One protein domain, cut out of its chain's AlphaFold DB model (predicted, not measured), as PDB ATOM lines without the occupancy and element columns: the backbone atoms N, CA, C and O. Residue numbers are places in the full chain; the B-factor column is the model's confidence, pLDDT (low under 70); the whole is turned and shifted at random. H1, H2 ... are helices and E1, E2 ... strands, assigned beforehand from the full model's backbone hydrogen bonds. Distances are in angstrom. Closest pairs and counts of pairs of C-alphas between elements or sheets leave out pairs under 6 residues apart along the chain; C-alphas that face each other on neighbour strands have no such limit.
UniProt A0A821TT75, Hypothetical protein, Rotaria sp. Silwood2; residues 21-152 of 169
ATOM      1  N   GLY A  21     131.667 106.532 149.296       85.38
ATOM      2  CA  GLY A  21     130.842 107.706 149.021       85.38
ATOM      3  C   GLY A  21     130.639 107.976 147.527       85.38
ATOM      4  O   GLY A  21     129.575 108.448 147.138       85.38
ATOM      5  N   ALA A  22     131.617 107.647 146.676       86.75
ATOM      6  CA  ALA A  22     131.474 107.748 145.223       86.75
ATOM      7  C   ALA A  22     130.589 106.632 144.640       86.75
ATOM      8  O   ALA A  22     129.890 106.851 143.652       86.75
ATOM      9  N   MET A  23     130.598 105.443 145.252       86.44
ATOM     10  CA  MET A  23     129.795 104.295 144.820       86.44
ATOM     11  C   MET A  23     128.314 104.402 145.208       86.44
ATOM     12  O   MET A  23     127.461 103.850 144.513       86.44
ATOM     13  N   MET A  24     127.988 105.080 146.313       82.31
ATOM     14  CA  MET A  24     126.634 105.091 146.875       82.31
ATOM     15  C   MET A  24     125.984 106.482 146.772       82.31
ATOM     16  O   MET A  24     126.397 107.399 147.476       82.31
ATOM     17  N   PRO A  25     124.916 106.658 145.965       69.31
ATOM     18  CA  PRO A  25     124.309 107.969 145.704       69.31
ATOM     19  C   PRO A  25     123.417 108.489 146.847       69.31
ATOM     20  O   PRO A  25     122.796 109.544 146.716       69.31
ATOM     21  N   SER A  26     123.300 107.757 147.958       67.81
ATOM     22  CA  SER A  26     122.534 108.185 149.126       67.81
ATOM     23  C   SER A  26     123.433 108.906 150.132       67.81
ATOM     24  O   SER A  26     124.583 108.530 150.356       67.81
ATOM     25  N   SER A  27     122.891 109.943 150.778       63.84
ATOM     26  CA  SER A  27     123.526 110.603 151.926       63.84
ATOM     27  C   SER A  27     123.531 109.651 153.130       63.84
ATOM     28  O   SER A  27     122.691 109.764 154.023       63.84
ATOM     29  N   GLY A  28     124.443 108.682 153.120       65.94
ATOM     30  CA  GLY A  28     124.652 107.694 154.173       65.94
ATOM     31  C   GLY A  28     125.885 107.992 155.026       65.94
ATOM     32  O   GLY A  28     126.818 108.658 154.590       65.94
ATOM     33  N   SER A  29     125.880 107.488 156.260       75.44
ATOM     34  CA  SER A  29     127.072 107.418 157.118       75.44
ATOM     35  C   SER A  29     127.679 106.009 157.045       75.44
ATOM     36  O   SER A  29     127.128 105.132 156.376       75.44
ATOM     37  N   VAL A  30     128.765 105.751 157.782       82.12
ATOM     38  CA  VAL A  30     129.459 104.448 157.866       82.12
ATOM     39  C   VAL A  30     128.481 103.277 158.065       82.12
ATOM     40  O   VAL A  30     128.653 102.219 157.464       82.12
ATOM     41  N   TYR A  31     127.415 103.472 158.851       85.62
ATOM     42  CA  TYR A  31     126.350 102.481 159.040       85.62
ATOM     43  C   TYR A  31     125.690 102.059 157.718       85.62
ATOM     44  O   TYR A  31     125.589 100.871 157.425       85.62
ATOM     45  N   THR A  32     125.277 103.024 156.897       87.00
ATOM     46  CA  THR A  32     124.596 102.783 155.618       87.00
ATOM     47  C   THR A  32     125.515 102.069 154.627       87.00
ATOM     48  O   THR A  32     125.080 101.153 153.927       87.00
ATOM     49  N   TYR A  33     126.794 102.443 154.602       87.00
ATOM     50  CA  TYR A  33     127.792 101.813 153.733       87.00
ATOM     51  C   TYR A  33     128.096 100.377 154.167       87.00
ATOM     52  O   TYR A  33     128.191  99.473 153.345       87.00
ATOM     53  N   THR A  34     128.167 100.141 155.476       87.19
ATOM     54  CA  THR A  34     128.372  98.795 156.026       87.19
ATOM     55  C   THR A  34     127.160  97.905 155.772       87.19
ATOM     56  O   THR A  34     127.318  96.750 155.396       87.19
ATOM     57  N   TYR A  35     125.946  98.434 155.930       89.12
ATOM     58  CA  TYR A  35     124.714  97.672 155.719       89.12
ATOM     59  C   TYR A  35     124.597  97.162 154.284       89.12
ATOM     60  O   TYR A  35     124.269  96.002 154.056       89.12
ATOM     61  N   THR A  36     124.914  98.026 153.324       86.62
ATOM     62  CA  THR A  36     124.851  97.702 151.896       86.62
ATOM     63  C   THR A  36     125.973  96.764 151.447       86.62
ATOM     64  O   THR A  36     125.724  95.916 150.596       86.62
ATOM     65  N   ALA A  37     127.179  96.870 152.015       86.50
ATOM     66  CA  ALA A  37     128.323  96.047 151.615       86.50
ATOM     67  C   ALA A  37     128.442  94.707 152.368       86.50
ATOM     68  O   ALA A  37     128.855  93.709 151.784       86.50
ATOM     69  N   LEU A  38     128.127  94.684 153.667       87.94
ATOM     70  CA  LEU A  38     128.484  93.597 154.595       87.94
ATOM     71  C   LEU A  38     127.281  92.980 155.330       87.94
ATOM     72  O   LEU A  38     127.433  91.976 156.026       87.94
ATOM     73  N   GLY A  39     126.088  93.554 155.172       90.81
ATOM     74  CA  GLY A  39     124.853  93.052 155.765       90.81
ATOM     75  C   GLY A  39     124.549  93.589 157.166       90.81
ATOM     76  O   GLY A  39     125.288  94.372 157.766       90.81
ATOM     77  N   GLU A  40     123.400  93.161 157.687       92.31
ATOM     78  CA  GLU A  40     122.749  93.771 158.850       92.31
ATOM     79  C   GLU A  40     123.532  93.621 160.159       92.31
ATOM     80  O   GLU A  40     123.655  94.588 160.907       92.31
ATOM     81  N   TYR A  41     124.100  92.443 160.428       93.06
ATOM     82  CA  TYR A  41     124.768  92.171 161.706       93.06
ATOM     83  C   TYR A  41     125.987  93.078 161.934       93.06
ATOM     84  O   TYR A  41     126.125  93.706 162.987       93.06
ATOM     85  N   LEU A  42     126.854  93.198 160.922       91.75
ATOM     86  CA  LEU A  42     128.041  94.050 160.994       91.75
ATOM     87  C   LEU A  42     127.670  95.535 161.011       91.75
ATOM     88  O   LEU A  42     128.270  96.310 161.758       91.75
ATOM     89  N   ALA A  43     126.646  95.929 160.253       90.69
ATOM     90  CA  ALA A  43     126.139  97.295 160.279       90.69
ATOM     91  C   ALA A  43     125.586  97.678 161.652       90.69
ATOM     92  O   ALA A  43     125.908  98.746 162.163       90.69
ATOM     93  N   TRP A  44     124.806  96.801 162.283       92.38
ATOM     94  CA  TRP A  44     124.287  97.008 163.631       92.38
ATOM     95  C   TRP A  44     125.416  97.210 164.649       92.38
ATOM     96  O   TRP A  44     125.395  98.188 165.400       92.38
ATOM     97  N   PHE A  45     126.443  96.354 164.617       93.69
ATOM     98  CA  PHE A  45     127.607  96.472 165.499       93.69
ATOM     99  C   PHE A  45     128.344  97.809 165.308       93.69
ATOM    100  O   PHE A  45     128.606  98.533 166.272       93.69
ATOM    101  N   ILE A  46     128.615  98.188 164.055       92.12
ATOM    102  CA  ILE A  46     129.289  99.450 163.722       92.12
ATOM    103  C   ILE A  46     128.431 100.670 164.084       92.12
ATOM    104  O   ILE A  46     128.970 101.691 164.516       92.12
ATOM    105  N   GLY A  47     127.107 100.573 163.954       91.38
ATOM    106  CA  GLY A  47     126.165 101.619 164.346       91.38
ATOM    107  C   GLY A  47     126.256 101.947 165.835       91.38
ATOM    108  O   GLY A  47     126.436 103.110 166.198       91.38
ATOM    109  N   TRP A  48     126.221 100.924 166.693       93.94
ATOM    110  CA  TRP A  48     126.378 101.102 168.139       93.94
ATOM    111  C   TRP A  48     127.751 101.644 168.523       93.94
ATOM    112  O   TRP A  48     127.837 102.581 169.317       93.94
ATOM    113  N   ASN A  49     128.818 101.118 167.919       93.75
ATOM    114  CA  ASN A  49     130.166 101.633 168.144       93.75
ATOM    115  C   ASN A  49     130.280 103.118 167.755       93.75
ATOM    116  O   ASN A  49     130.841 103.918 168.499       93.75
ATOM    117  N   SER A  50     129.699 103.505 166.617       91.25
ATOM    118  CA  SER A  50     129.712 104.894 166.151       91.25
ATOM    119  C   SER A  50     128.941 105.815 167.098       91.25
ATOM    120  O   SER A  50     129.421 106.900 167.419       91.25
ATOM    121  N   ALA A  51     127.774 105.383 167.590       91.62
ATOM    122  CA  ALA A  51     126.995 106.147 168.564       91.62
ATOM    123  C   ALA A  51     127.784 106.399 169.862       91.62
ATOM    124  O   ALA A  51     127.826 107.532 170.346       91.62
ATOM    125  N   LEU A  52     128.462 105.371 170.385       94.38
ATOM    126  CA  LEU A  52     129.322 105.496 171.566       94.38
ATOM    127  C   LEU A  52     130.510 106.427 171.309       94.38
ATOM    128  O   LEU A  52     130.791 107.301 172.128       94.38
ATOM    129  N   LEU A  53     131.176 106.287 170.161       94.00
ATOM    130  CA  LEU A  53     132.302 107.138 169.789       94.00
ATOM    131  C   LEU A  53     131.906 108.619 169.741       94.00
ATOM    132  O   LEU A  53     132.623 109.461 170.283       94.00
ATOM    133  N   TYR A  54     130.758 108.945 169.136       91.38
ATOM    134  CA  TYR A  54     130.264 110.323 169.101       91.38
ATOM    135  C   TYR A  54     129.958 110.860 170.501       91.38
ATOM    136  O   TYR A  54     130.300 112.003 170.800       91.38
ATOM    137  N   LEU A  55     129.377 110.035 171.373       94.00
ATOM    138  CA  LEU A  55     129.080 110.405 172.755       94.00
ATOM    139  C   LEU A  55     130.361 110.729 173.543       94.00
ATOM    140  O   LEU A  55     130.440 111.783 174.175       94.00
ATOM    141  N   PHE A  56     131.394 109.888 173.449       93.81
ATOM    142  CA  PHE A  56     132.686 110.163 174.085       93.81
ATOM    143  C   PHE A  56     133.362 111.411 173.511       93.81
ATOM    144  O   PHE A  56     133.840 112.253 174.272       93.81
ATOM    145  N   ALA A  57     133.350 111.578 172.185       94.00
ATOM    146  CA  ALA A  57     133.922 112.753 171.535       94.00
ATOM    147  C   ALA A  57     133.256 114.054 172.012       94.00
ATOM    148  O   ALA A  57     133.948 115.034 172.297       94.00
ATOM    149  N   MET A  58     131.925 114.059 172.160       93.44
ATOM    150  CA  MET A  58     131.190 115.203 172.706       93.44
ATOM    151  C   MET A  58     131.657 115.547 174.121       93.44
ATOM    152  O   MET A  58     131.934 116.712 174.399       93.44
ATOM    153  N   PHE A  59     131.806 114.558 175.005       92.38
ATOM    154  CA  PHE A  59     132.278 114.802 176.370       92.38
ATOM    155  C   PHE A  59     133.684 115.400 176.409       92.38
ATOM    156  O   PHE A  59     133.901 116.396 177.103       92.38
ATOM    157  N   THR A  60     134.622 114.856 175.632       93.06
ATOM    158  CA  THR A  60     135.993 115.375 175.571       93.06
ATOM    159  C   THR A  60     136.028 116.826 175.087       93.06
ATOM    160  O   THR A  60     136.698 117.659 175.698       93.06
ATOM    161  N   VAL A  61     135.274 117.157 174.034       95.19
ATOM    162  CA  VAL A  61     135.219 118.524 173.482       95.19
ATOM    163  C   VAL A  61     134.623 119.502 174.490       95.19
ATOM    164  O   VAL A  61     135.161 120.591 174.692       95.19
ATOM    165  N   THR A  62     133.539 119.114 175.154       94.88
ATOM    166  CA  THR A  62     132.874 119.945 176.154       94.88
ATOM    167  C   THR A  62     133.785 120.229 177.356       94.88
ATOM    168  O   THR A  62     133.874 121.371 177.812       94.88
ATOM    169  N   VAL A  63     134.493 119.217 177.870       92.31
ATOM    170  CA  VAL A  63     135.431 119.392 178.993       92.31
ATOM    171  C   VAL A  63     136.614 120.278 178.590       92.31
ATOM    172  O   VAL A  63     136.989 121.172 179.350       92.31
ATOM    173  N   ALA A  64     137.164 120.091 177.387       92.88
ATOM    174  CA  ALA A  64     138.232 120.941 176.865       92.88
ATOM    175  C   ALA A  64     137.781 122.406 176.725       92.88
ATOM    176  O   ALA A  64     138.499 123.316 177.137       92.88
ATOM    177  N   TRP A  65     136.570 122.639 176.206       94.75
ATOM    178  CA  TRP A  65     135.994 123.980 176.104       94.75
ATOM    179  C   TRP A  65     135.865 124.648 177.475       94.75
ATOM    180  O   TRP A  65     136.292 125.789 177.635       94.75
ATOM    181  N   SER A  66     135.349 123.918 178.472       92.69
ATOM    182  CA  SER A  66     135.235 124.415 179.847       92.69
ATOM    183  C   SER A  66     136.587 124.889 180.385       92.69
ATOM    184  O   SER A  66     136.697 126.029 180.831       92.69
ATOM    185  N   LYS A  67     137.643 124.077 180.224       90.38
ATOM    186  CA  LYS A  67     139.009 124.427 180.644       90.38
ATOM    187  C   LYS A  67     139.524 125.703 179.972       90.38
ATOM    188  O   LYS A  67     140.129 126.541 180.631       90.38
ATOM    189  N   HIS A  68     139.303 125.866 178.667       91.69
ATOM    190  CA  HIS A  68     139.736 127.074 177.958       91.69
ATOM    191  C   HIS A  68     138.986 128.325 178.423       91.69
ATOM    192  O   HIS A  68     139.601 129.379 178.569       91.69
ATOM    193  N   VAL A  69     137.682 128.216 178.681       90.94
ATOM    194  CA  VAL A  69     136.876 129.339 179.174       90.94
ATOM    195  C   VAL A  69     137.286 129.741 180.580       90.94
ATOM    196  O   VAL A  69     137.410 130.931 180.851       90.94
ATOM    197  N   THR A  70     137.530 128.783 181.469       88.94
ATOM    198  CA  THR A  70     137.930 129.107 182.843       88.94
ATOM    199  C   THR A  70     139.305 129.754 182.877       88.94
ATOM    200  O   THR A  70     139.442 130.805 183.489       88.94
ATOM    201  N   LEU A  71     140.265 129.237 182.097       88.62
ATOM    202  CA  LEU A  71     141.571 129.882 181.923       88.62
ATOM    203  C   LEU A  71     141.446 131.308 181.369       88.62
ATOM    204  O   LEU A  71     142.159 132.206 181.803       88.62
ATOM    205  N   PHE A  72     140.545 131.534 180.411       89.12
ATOM    206  CA  PHE A  72     140.312 132.871 179.870       89.12
ATOM    207  C   PHE A  72     139.743 133.831 180.924       89.12
ATOM    208  O   PHE A  72     140.195 134.971 181.010       89.12
ATOM    209  N   ILE A  73     138.783 133.380 181.739       87.44
ATOM    210  CA  ILE A  73     138.212 134.190 182.825       87.44
ATOM    211  C   ILE A  73     139.281 134.516 183.871       87.44
ATOM    212  O   ILE A  73     139.370 135.673 184.279       87.44
ATOM    213  N   ASP A  74     140.109 133.538 184.244       86.56
ATOM    214  CA  ASP A  74     141.203 133.730 185.201       86.56
ATOM    215  C   ASP A  74     142.178 134.817 184.716       86.56
ATOM    216  O   ASP A  74     142.546 135.706 185.478       86.56
ATOM    217  N   ILE A  75     142.543 134.794 183.426       86.62
ATOM    218  CA  ILE A  75     143.462 135.771 182.820       86.62
ATOM    219  C   ILE A  75     142.841 137.173 182.738       86.62
ATOM    220  O   ILE A  75     143.529 138.165 182.967       86.62
ATOM    221  N   VAL A  76     141.563 137.281 182.359       87.31
ATOM    222  CA  VAL A  76     140.919 138.581 182.096       87.31
ATOM    223  C   VAL A  76     140.442 139.269 183.373       87.31
ATOM    224  O   VAL A  76     140.499 140.492 183.466       87.31
ATOM    225  N   SER A  77     139.931 138.505 184.337       79.94
ATOM    226  CA  SER A  77     139.289 139.056 185.531       79.94
ATOM    227  C   SER A  77     140.235 139.196 186.725       79.94
ATOM    228  O   SER A  77     139.790 139.713 187.750       79.94
ATOM    229  N   ASP A  78     141.466 138.668 186.639       71.56
ATOM    230  CA  ASP A  78     142.388 138.436 187.775       71.56
ATOM    231  C   ASP A  78     141.705 137.725 188.968       71.56
ATOM    232  O   ASP A  78     142.142 137.751 190.118       71.56
ATOM    233  N   TYR A  79     140.564 137.095 188.687       73.00
ATOM    234  CA  TYR A  79     139.743 136.379 189.637       73.00
ATOM    235  C   TYR A  79     140.008 134.913 189.391       73.00
ATOM    236  O   TYR A  79     139.586 134.365 188.377       73.00
ATOM    237  N   ASN A  80     140.710 134.287 190.326       67.38
ATOM    238  CA  ASN A  80     140.961 132.866 190.259       67.38
ATOM    239  C   ASN A  80     139.627 132.135 190.459       67.38
ATOM    240  O   ASN A  80     139.116 132.046 191.581       67.38
ATOM    241  N   VAL A  81     139.056 131.601 189.379       64.19
ATOM    242  CA  VAL A  81     137.860 130.757 189.381       64.19
ATOM    243  C   VAL A  81     138.228 129.376 189.953       64.19
ATOM    244  O   VAL A  81     137.883 128.327 189.415       64.19
ATOM    245  N   THR A  82     138.881 129.340 191.118       61.59
ATOM    246  CA  THR A  82     139.047 128.141 191.947       61.59
ATOM    247  C   THR A  82     137.741 127.894 192.695       61.59
ATOM    248  O   THR A  82     137.624 127.973 193.916       61.59
ATOM    249  N   SER A  83     136.694 127.642 191.925       67.12
ATOM    250  CA  SER A  83     135.404 127.226 192.444       67.12
ATOM    251  C   SER A  83     135.280 125.719 192.252       67.12
ATOM    252  O   SER A  83     135.800 125.164 191.287       67.12
ATOM    253  N   LYS A  84     134.584 125.031 193.165       79.00
ATOM    254  CA  LYS A  84     134.356 123.573 193.100       79.00
ATOM    255  C   LYS A  84     133.467 123.143 191.914       79.00
ATOM    256  O   LYS A  84     132.970 122.022 191.896       79.00
ATOM    257  N   ILE A  85     133.194 124.044 190.975       81.88
ATOM    258  CA  ILE A  85     132.199 123.899 189.909       81.88
ATOM    259  C   ILE A  85     132.824 123.905 188.504       81.88
ATOM    260  O   ILE A  85     132.107 124.074 187.519       81.88
ATOM    261  N   VAL A  86     134.143 123.734 188.388       84.19
ATOM    262  CA  VAL A  86     134.871 123.864 187.114       84.19
ATOM    263  C   VAL A  86     135.455 122.536 186.621       84.19
ATOM    264  O   VAL A  86     135.798 122.404 185.448       84.19
ATOM    265  N   GLY A  87     135.519 121.509 187.469       84.62
ATOM    266  CA  GLY A  87     136.153 120.234 187.131       84.62
ATOM    267  C   GLY A  87     135.364 118.995 187.543       84.62
ATOM    268  O   GLY A  87     134.329 119.067 188.202       84.62
ATOM    269  N   ALA A  88     135.867 117.833 187.129       83.94
ATOM    270  CA  ALA A  88     135.344 116.543 187.566       83.94
ATOM    271  C   ALA A  88     135.799 116.248 189.006       83.94
ATOM    272  O   ALA A  88     136.953 116.538 189.320       83.94
ATOM    273  N   PRO A  89     134.947 115.653 189.863       84.19
ATOM    274  CA  PRO A  89     135.263 115.397 191.273       84.19
ATOM    275  C   PRO A  89     136.373 114.368 191.480       84.19
ATOM    276  O   PRO A  89     137.060 114.382 192.502       84.19
ATOM    277  N   VAL A  90     136.553 113.490 190.498       85.12
ATOM    278  CA  VAL A  90     137.568 112.447 190.486       85.12
ATOM    279  C   VAL A  90     138.369 112.595 189.201       85.12
ATOM    280  O   VAL A  90     137.788 112.720 188.122       85.12
ATOM    281  N   ALA A  91     139.690 112.581 189.330       85.44
ATOM    282  CA  ALA A  91     140.610 112.517 188.207       85.44
ATOM    283  C   ALA A  91     141.499 111.283 188.339       85.44
ATOM    284  O   ALA A  91     141.726 110.774 189.440       85.44
ATOM    285  N   TRP A  92     141.957 110.795 187.192       85.25
ATOM    286  CA  TRP A  92     142.988 109.775 187.119       85.25
ATOM    287  C   TRP A  92     144.346 110.465 187.183       85.25
ATOM    288  O   TRP A  92     144.601 111.382 186.402       85.25
ATOM    289  N   ASP A  93     145.172 110.065 188.142       83.69
ATOM    290  CA  ASP A  93     146.580 110.441 188.183       83.69
ATOM    291  C   ASP A  93     147.366 109.421 187.357       83.69
ATOM    292  O   ASP A  93     147.372 108.234 187.696       83.69
ATOM    293  N   GLU A  94     147.980 109.872 186.262       80.69
ATOM    294  CA  GLU A  94     148.799 109.013 185.401       80.69
ATOM    295  C   GLU A  94     150.068 108.539 186.124       80.69
ATOM    296  O   GLU A  94     150.490 107.408 185.903       80.69
ATOM    297  N   ASP A  95     150.624 109.336 187.042       80.25
ATOM    298  CA  ASP A  95     151.874 109.009 187.734       80.25
ATOM    299  C   ASP A  95     151.648 108.092 188.942       80.25
ATOM    300  O   ASP A  95     152.478 107.239 189.263       80.25
ATOM    301  N   ALA A  96     150.528 108.276 189.643       81.25
ATOM    302  CA  ALA A  96     150.195 107.505 190.841       81.25
ATOM    303  C   ALA A  96     149.246 106.319 190.576       81.25
ATOM    304  O   ALA A  96     148.866 105.645 191.537       81.25
ATOM    305  N   GLU A  97     148.837 106.107 189.315       83.75
ATOM    306  CA  GLU A  97     147.905 105.063 188.844       83.75
ATOM    307  C   GLU A  97     146.661 104.902 189.729       83.75
ATOM    308  O   GLU A  97     146.153 103.805 189.985       83.75
ATOM    309  N   ARG A  98     146.170 106.020 190.261       87.12
ATOM    310  CA  ARG A  98     145.064 106.016 191.209       87.12
ATOM    311  C   ARG A  98     144.115 107.157 190.938       87.12
ATOM    312  O   ARG A  98     144.494 108.262 190.556       87.12
ATOM    313  N   PHE A  99     142.855 106.885 191.232       87.38
ATOM    314  CA  PHE A  99     141.857 107.928 191.319       87.38
ATOM    315  C   PHE A  99     142.117 108.787 192.555       87.38
ATOM    316  O   PHE A  99     142.263 108.270 193.666       87.38
ATOM    317  N   PHE A 100     142.132 110.102 192.367       87.69
ATOM    318  CA  PHE A 100     142.191 111.064 193.461       87.69
ATOM    319  C   PHE A 100     141.021 112.041 193.381       87.69
ATOM    320  O   PHE A 100     140.499 112.350 192.305       87.69
ATOM    321  N   ALA A 101     140.593 112.521 194.547       85.06
ATOM    322  CA  ALA A 101     139.569 113.546 194.634       85.06
ATOM    323  C   ALA A 101     140.199 114.905 194.309       85.06
ATOM    324  O   ALA A 101     141.094 115.368 195.013       85.06
ATOM    325  N   THR A 102     139.712 115.563 193.265       81.31
ATOM    326  CA  THR A 102     140.230 116.866 192.811       81.31
ATOM    327  C   THR A 102     139.749 118.032 193.682       81.31
ATOM    328  O   THR A 102     140.140 119.177 193.467       81.31
ATOM    329  N   GLY A 103     138.836 117.775 194.627       81.31
ATOM    330  CA  GLY A 103     138.134 118.805 195.401       81.31
ATOM    331  C   GLY A 103     137.051 119.550 194.610       81.31
ATOM    332  O   GLY A 103     136.334 120.376 195.180       81.31
ATOM    333  N   GLN A 104     136.902 119.238 193.321       84.62
ATOM    334  CA  GLN A 104     135.801 119.692 192.484       84.62
ATOM    335  C   GLN A 104     134.559 118.842 192.763       84.62
ATOM    336  O   GLN A 104     134.639 117.740 193.295       84.62
ATOM    337  N   VAL A 105     133.389 119.367 192.436       85.19
ATOM    338  CA  VAL A 105     132.103 118.688 192.622       85.19
ATOM    339  C   VAL A 105     131.477 118.403 191.265       85.19
ATOM    340  O   VAL A 105     130.980 117.305 191.032       85.19
ATOM    341  N   ILE A 106     131.509 119.376 190.355       88.56
ATOM    342  CA  ILE A 106     130.843 119.287 189.056       88.56
ATOM    343  C   ILE A 106     131.493 120.253 188.065       88.56
ATOM    344  O   ILE A 106     132.053 121.254 188.481       88.56
ATOM    345  N   ASN A 107     131.392 120.000 186.759       91.38
ATOM    346  CA  ASN A 107     131.862 120.930 185.732       91.38
ATOM    347  C   ASN A 107     130.670 121.710 185.144       91.38
ATOM    348  O   ASN A 107     130.081 121.307 184.138       91.38
ATOM    349  N   LEU A 108     130.284 122.810 185.796       90.88
ATOM    350  CA  LEU A 108     129.149 123.636 185.376       90.88
ATOM    351  C   LEU A 108     129.336 124.269 183.990       90.88
ATOM    352  O   LEU A 108     128.382 124.198 183.214       90.88
ATOM    353  N   PRO A 109     130.504 124.833 183.611       91.25
ATOM    354  CA  PRO A 109     130.664 125.391 182.268       91.25
ATOM    355  C   PRO A 109     130.502 124.330 181.171       91.25
ATOM    356  O   PRO A 109     129.866 124.597 180.151       91.25
ATOM    357  N   ALA A 110     130.996 123.107 181.400       93.12
ATOM    358  CA  ALA A 110     130.814 121.987 180.478       93.12
ATOM    359  C   ALA A 110     129.332 121.596 180.322       93.12
ATOM    360  O   ALA A 110     128.820 121.430 179.210       93.12
ATOM    361  N   ILE A 111     128.604 121.483 181.432       93.31
ATOM    362  CA  ILE A 111     127.166 121.187 181.394       93.31
ATOM    363  C   ILE A 111     126.410 122.313 180.681       93.31
ATOM    364  O   ILE A 111     125.586 122.047 179.806       93.31
ATOM    365  N   GLY A 112     126.743 123.565 180.998       94.31
ATOM    366  CA  GLY A 112     126.140 124.753 180.405       94.31
ATOM    367  C   GLY A 112     126.273 124.782 178.884       94.31
ATOM    368  O   GLY A 112     125.264 124.915 178.192       94.31
ATOM    369  N   ILE A 113     127.485 124.591 178.346       95.06
ATOM    370  CA  ILE A 113     127.683 124.589 176.889       95.06
ATOM    371  C   ILE A 113     127.000 123.389 176.222       95.06
ATOM    372  O   ILE A 113     126.430 123.540 175.145       95.06
ATOM    373  N   THR A 114     126.965 122.223 176.875       95.44
ATOM    374  CA  THR A 114     126.259 121.042 176.345       95.44
ATOM    375  C   THR A 114     124.763 121.310 176.207       95.44
ATOM    376  O   THR A 114     124.184 121.055 175.150       95.44
ATOM    377  N   ILE A 115     124.134 121.873 177.243       95.75
ATOM    378  CA  ILE A 115     122.714 122.245 177.219       95.75
ATOM    379  C   ILE A 115     122.468 123.330 176.168       95.75
ATOM    380  O   ILE A 115     121.538 123.205 175.375       95.75
ATOM    381  N   ALA A 116     123.317 124.358 176.102       94.12
ATOM    382  CA  ALA A 116     123.183 125.440 175.130       94.12
ATOM    383  C   ALA A 116     123.241 124.929 173.682       94.12
ATOM    384  O   ALA A 116     122.375 125.268 172.875       94.12
ATOM    385  N   ILE A 117     124.211 124.068 173.358       92.94
ATOM    386  CA  ILE A 117     124.319 123.451 172.029       92.94
ATOM    387  C   ILE A 117     123.132 122.521 171.761       92.94
ATOM    388  O   ILE A 117     122.599 122.522 170.656       92.94
ATOM    389  N   THR A 118     122.655 121.785 172.765       93.44
ATOM    390  CA  THR A 118     121.466 120.927 172.631       93.44
ATOM    391  C   THR A 118     120.222 121.748 172.289       93.44
ATOM    392  O   THR A 118     119.514 121.426 171.337       93.44
ATOM    393  N   ILE A 119     119.984 122.853 173.001       93.56
ATOM    394  CA  ILE A 119     118.886 123.788 172.717       93.56
ATOM    395  C   ILE A 119     119.028 124.368 171.305       93.56
ATOM    396  O   ILE A 119     118.057 124.402 170.551       93.56
ATOM    397  N   LEU A 120     120.238 124.771 170.915       91.25
ATOM    398  CA  LEU A 120     120.525 125.300 169.581       91.25
ATOM    399  C   LEU A 120     120.181 124.285 168.478       91.25
ATOM    400  O   LEU A 120     119.567 124.651 167.472       91.25
ATOM    401  N   LEU A 121     120.527 123.010 168.678       89.56
ATOM    402  CA  LEU A 121     120.199 121.923 167.753       89.56
ATOM    403  C   LEU A 121     118.686 121.663 167.682       89.56
ATOM    404  O   LEU A 121     118.161 121.463 166.585       89.56
ATOM    405  N   ILE A 122     117.976 121.729 168.814       91.38
ATOM    406  CA  ILE A 122     116.509 121.596 168.870       91.38
ATOM    407  C   ILE A 122     115.821 122.738 168.109       91.38
ATOM    408  O   ILE A 122     114.858 122.499 167.384       91.38
ATOM    409  N   ILE A 123     116.349 123.964 168.197       90.75
ATOM    410  CA  ILE A 123     115.820 125.152 167.498       90.75
ATOM    411  C   ILE A 123     116.065 125.089 165.969       90.75
ATOM    412  O   ILE A 123     115.661 125.979 165.224       90.75
ATOM    413  N   ARG A 124     116.647 123.994 165.458       77.25
ATOM    414  CA  ARG A 124     116.845 123.688 164.032       77.25
ATOM    415  C   ARG A 124     117.362 124.893 163.247       77.25
ATOM    416  O   ARG A 124     116.784 125.313 162.243       77.25
ATOM    417  N   ILE A 125     118.496 125.436 163.688       73.31
ATOM    418  CA  ILE A 125     119.191 126.476 162.934       73.31
ATOM    419  C   ILE A 125     119.667 125.864 161.617       73.31
ATOM    420  O   ILE A 125     120.569 125.025 161.590       73.31
ATOM    421  N   ARG A 126     119.068 126.295 160.502       69.44
ATOM    422  CA  ARG A 126     119.549 125.971 159.157       69.44
ATOM    423  C   ARG A 126     120.811 126.789 158.902       69.44
ATOM    424  O   ARG A 126     120.775 127.855 158.294       69.44
ATOM    425  N   GLN A 127     121.922 126.315 159.454       66.94
ATOM    426  CA  GLN A 127     123.225 126.938 159.280       66.94
ATOM    427  C   GLN A 127     123.534 127.014 157.780       66.94
ATOM    428  O   GLN A 127     123.453 126.020 157.057       66.94
ATOM    429  N   THR A 128     123.835 128.219 157.301       76.81
ATOM    430  CA  THR A 128     124.199 128.445 155.899       76.81
ATOM    431  C   THR A 128     125.647 128.000 155.692       76.81
ATOM    432  O   THR A 128     126.486 128.259 156.554       76.81
ATOM    433  N   ALA A 129     125.967 127.375 154.554       85.19
ATOM    434  CA  ALA A 129     127.323 126.900 154.242       85.19
ATOM    435  C   ALA A 129     128.407 127.984 154.437       85.19
ATOM    436  O   ALA A 129     129.506 127.686 154.900       85.19
ATOM    437  N   MET A 130     128.061 129.252 154.180       87.12
ATOM    438  CA  MET A 130     128.927 130.410 154.423       87.12
ATOM    439  C   MET A 130     129.332 130.574 155.891       87.12
ATOM    440  O   MET A 130     130.492 130.853 156.170       87.12
ATOM    441  N   PHE A 131     128.411 130.375 156.836       87.44
ATOM    442  CA  PHE A 131     128.717 130.516 158.261       87.44
ATOM    443  C   PHE A 131     129.706 129.440 158.727       87.44
ATOM    444  O   PHE A 131     130.683 129.748 159.406       87.44
ATOM    445  N   ASN A 132     129.511 128.192 158.291       89.12
ATOM    446  CA  ASN A 132     130.456 127.115 158.583       89.12
ATOM    447  C   ASN A 132     131.843 127.395 157.978       89.12
ATOM    448  O   ASN A 132     132.854 127.226 158.656       89.12
ATOM    449  N   LEU A 133     131.898 127.879 156.732       93.06
ATOM    450  CA  LEU A 133     133.155 128.253 156.079       93.06
ATOM    451  C   LEU A 133     133.900 129.333 156.869       93.06
ATOM    452  O   LEU A 133     135.096 129.182 157.113       93.06
ATOM    453  N   VAL A 134     133.204 130.381 157.322       94.62
ATOM    454  CA  VAL A 134     133.799 131.449 158.143       94.62
ATOM    455  C   VAL A 134     134.415 130.880 159.422       94.62
ATOM    456  O   VAL A 134     135.560 131.199 159.738       94.62
ATOM    457  N   LEU A 135     133.707 129.991 160.126       91.88
ATOM    458  CA  LEU A 135     134.226 129.358 161.342       91.88
ATOM    459  C   LEU A 135     135.467 128.496 161.079       91.88
ATOM    460  O   LEU A 135     136.401 128.503 161.880       91.88
ATOM    461  N   VAL A 136     135.492 127.750 159.973       95.31
ATOM    462  CA  VAL A 136     136.644 126.918 159.597       95.31
ATOM    463  C   VAL A 136     137.854 127.787 159.261       95.31
ATOM    464  O   VAL A 136     138.937 127.552 159.796       95.31
ATOM    465  N   VAL A 137     137.675 128.818 158.433       96.75
ATOM    466  CA  VAL A 137     138.754 129.749 158.070       96.75
ATOM    467  C   VAL A 137     139.302 130.447 159.313       96.75
ATOM    468  O   VAL A 137     140.514 130.507 159.499       96.75
ATOM    469  N   PHE A 138     138.423 130.900 160.209       96.31
ATOM    470  CA  PHE A 138     138.820 131.520 161.470       96.31
ATOM    471  C   PHE A 138     139.677 130.586 162.340       96.31
ATOM    472  O   PHE A 138     140.728 130.998 162.832       96.31
ATOM    473  N   LYS A 139     139.292 129.306 162.471       94.38
ATOM    474  CA  LYS A 139     140.095 128.296 163.186       94.38
ATOM    475  C   LYS A 139     141.489 128.129 162.574       94.38
ATOM    476  O   LYS A 139     142.469 128.082 163.312       94.38
ATOM    477  N   ILE A 140     141.585 128.064 161.244       97.50
ATOM    478  CA  ILE A 140     142.869 127.931 160.540       97.50
ATOM    479  C   ILE A 140     143.754 129.155 160.796       97.50
ATOM    480  O   ILE A 140     144.933 128.998 161.106       97.50
ATOM    481  N   ILE A 141     143.191 130.365 160.730       97.56
ATOM    482  CA  ILE A 141     143.927 131.610 160.994       97.56
ATOM    483  C   ILE A 141     144.522 131.603 162.405       97.56
ATOM    484  O   ILE A 141     145.708 131.888 162.556       97.56
ATOM    485  N   ILE A 142     143.741 131.234 163.427       95.94
ATOM    486  CA  ILE A 142     144.236 131.162 164.812       95.94
ATOM    487  C   ILE A 142     145.420 130.195 164.925       95.94
ATOM    488  O   ILE A 142     146.432 130.534 165.537       95.94
ATOM    489  N   ILE A 143     145.318 129.008 164.315       95.88
ATOM    490  CA  ILE A 143     146.395 128.009 164.335       95.88
ATOM    491  C   ILE A 143     147.658 128.558 163.663       95.88
ATOM    492  O   ILE A 143     148.753 128.405 164.198       95.88
ATOM    493  N   LEU A 144     147.523 129.230 162.516       96.75
ATOM    494  CA  LEU A 144     148.663 129.826 161.821       96.75
ATOM    495  C   LEU A 144     149.321 130.928 162.654       96.75
ATOM    496  O   LEU A 144     150.543 130.931 162.783       96.75
ATOM    497  N   ILE A 145     148.530 131.820 163.259       96.06
ATOM    498  CA  ILE A 145     149.046 132.860 164.162       96.06
ATOM    499  C   ILE A 145     149.838 132.217 165.300       96.06
ATOM    500  O   ILE A 145     150.956 132.647 165.571       96.06
ATOM    501  N   PHE A 146     149.298 131.167 165.924       94.62
ATOM    502  CA  PHE A 146     149.986 130.442 166.989       94.62
ATOM    503  C   PHE A 146     151.326 129.860 166.514       94.62
ATOM    504  O   PHE A 146     152.349 130.088 167.154       94.62
ATOM    505  N   ILE A 147     151.355 129.175 165.364       95.00
ATOM    506  CA  ILE A 147     152.586 128.591 164.808       95.00
ATOM    507  C   ILE A 147     153.636 129.677 164.540       95.00
ATOM    508  O   ILE A 147     154.782 129.535 164.965       95.00
ATOM    509  N   PHE A 148     153.263 130.767 163.864       95.44
ATOM    510  CA  PHE A 148     154.210 131.826 163.511       95.44
ATOM    511  C   PHE A 148     154.691 132.620 164.728       95.44
ATOM    512  O   PHE A 148     155.878 132.934 164.811       95.44
ATOM    513  N   ALA A 149     153.811 132.902 165.691       94.19
ATOM    514  CA  ALA A 149     154.184 133.589 166.924       94.19
ATOM    515  C   ALA A 149     155.117 132.729 167.788       94.19
ATOM    516  O   ALA A 149     156.128 133.222 168.284       94.19
ATOM    517  N   CYS A 150     154.820 131.434 167.932       92.94
ATOM    518  CA  CYS A 150     155.603 130.528 168.767       92.94
ATOM    519  C   CYS A 150     156.893 130.033 168.103       92.94
ATOM    520  O   CYS A 150     157.774 129.572 168.822       92.94
ATOM    521  N   CYS A 151     157.056 130.149 166.778       91.50
ATOM    522  CA  CYS A 151     158.235 129.647 166.059       91.50
ATOM    523  C   CYS A 151     159.559 130.207 166.614       91.50
ATOM    524  O   CYS A 151     160.529 129.466 166.760       91.50
ATOM    525  N   ASN A 152     159.575 131.484 167.011       89.75
ATOM    526  CA  ASN A 152     160.755 132.128 167.600       89.75
ATOM    527  C   ASN A 152     161.042 131.696 169.050       89.75
ATOM    528  O   ASN A 152     162.149 131.904 169.534       89.75
TER     529      ASN A 152
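What this domain is: This is residues 21 to 152 of the 169 residues of the protein "Hypothetical protein" of Rotaria sp. Silwood2 (UniProt A0A821TT75). One long, straight helix, H2, makes the longest axis of an open, loose model; short H1 folds back beside its first end as a helical hairpin, and H3 packs by its first part on H2 residues 62 to 69 and slants away. A small two-stranded hairpin, E1 and E2, lies off to one side, and H4 sticks out as a free arm that touches no helix. The printed part has 132 residues, with named elements in the order H1, H2, E1, E2, H3, H4; the sheet E1 - E2 is antiparallel and the class is mostly helix. It is loose, with a radius of gyration of the C-alphas of 20.4 A and spans of 56 by 40 by 39 A.

Where its parts are: E1 is residues 90 to 93 and E2 residues 98 to 101. H2, residues 40 to 77, is 55.1 A long, from C-alpha 40 at (122.749, 93.771, 158.850) to C-alpha 77 at (139.289, 139.056, 185.531). H1 is residues 30 to 38. H3, residues 108 to 122, measures 20.9 A, and H4, residues 129 to 151, measures 33.2 A, with C-alpha 151 at (158.235, 129.647, 166.059).

How they stand to each other: E1 and E2 form an antiparallel hairpin at 141 degrees, with N 91 and O 100 3.1 A apart and N 100 and O 91 3.0 A apart, within hydrogen-bond range. E2 and H2 are apart. H2 touches H3 with residues 62 to 69 alone, at a steep tilt of 54 degrees, opposite ways; the closest C-alphas, of Ser 66 and Ala 110, are 5.1 A apart. H1 and H2 touch as a helical hairpin, opposite ways at a shallow tilt of 19 degrees, with the closest C-alphas, of Tyr 35 and Ala 43, 4.8 A apart. H3 and H4 are apart, and so are H2 and H4. In H1, H2, H3 and H4 every O i to N i+4 pair is within hydrogen-bond range.

The domain as a whole: The C-alphas farthest apart, of Gly 39 and Asp 78, are 58.2 A apart. The printed part has no cut, and the link from H2 to E1 is long, at 12 residues. Residues 115 to 152 stand free. The pLDDT is under 70 at residues 25 to 28, 80 to 83 and 126 to 127.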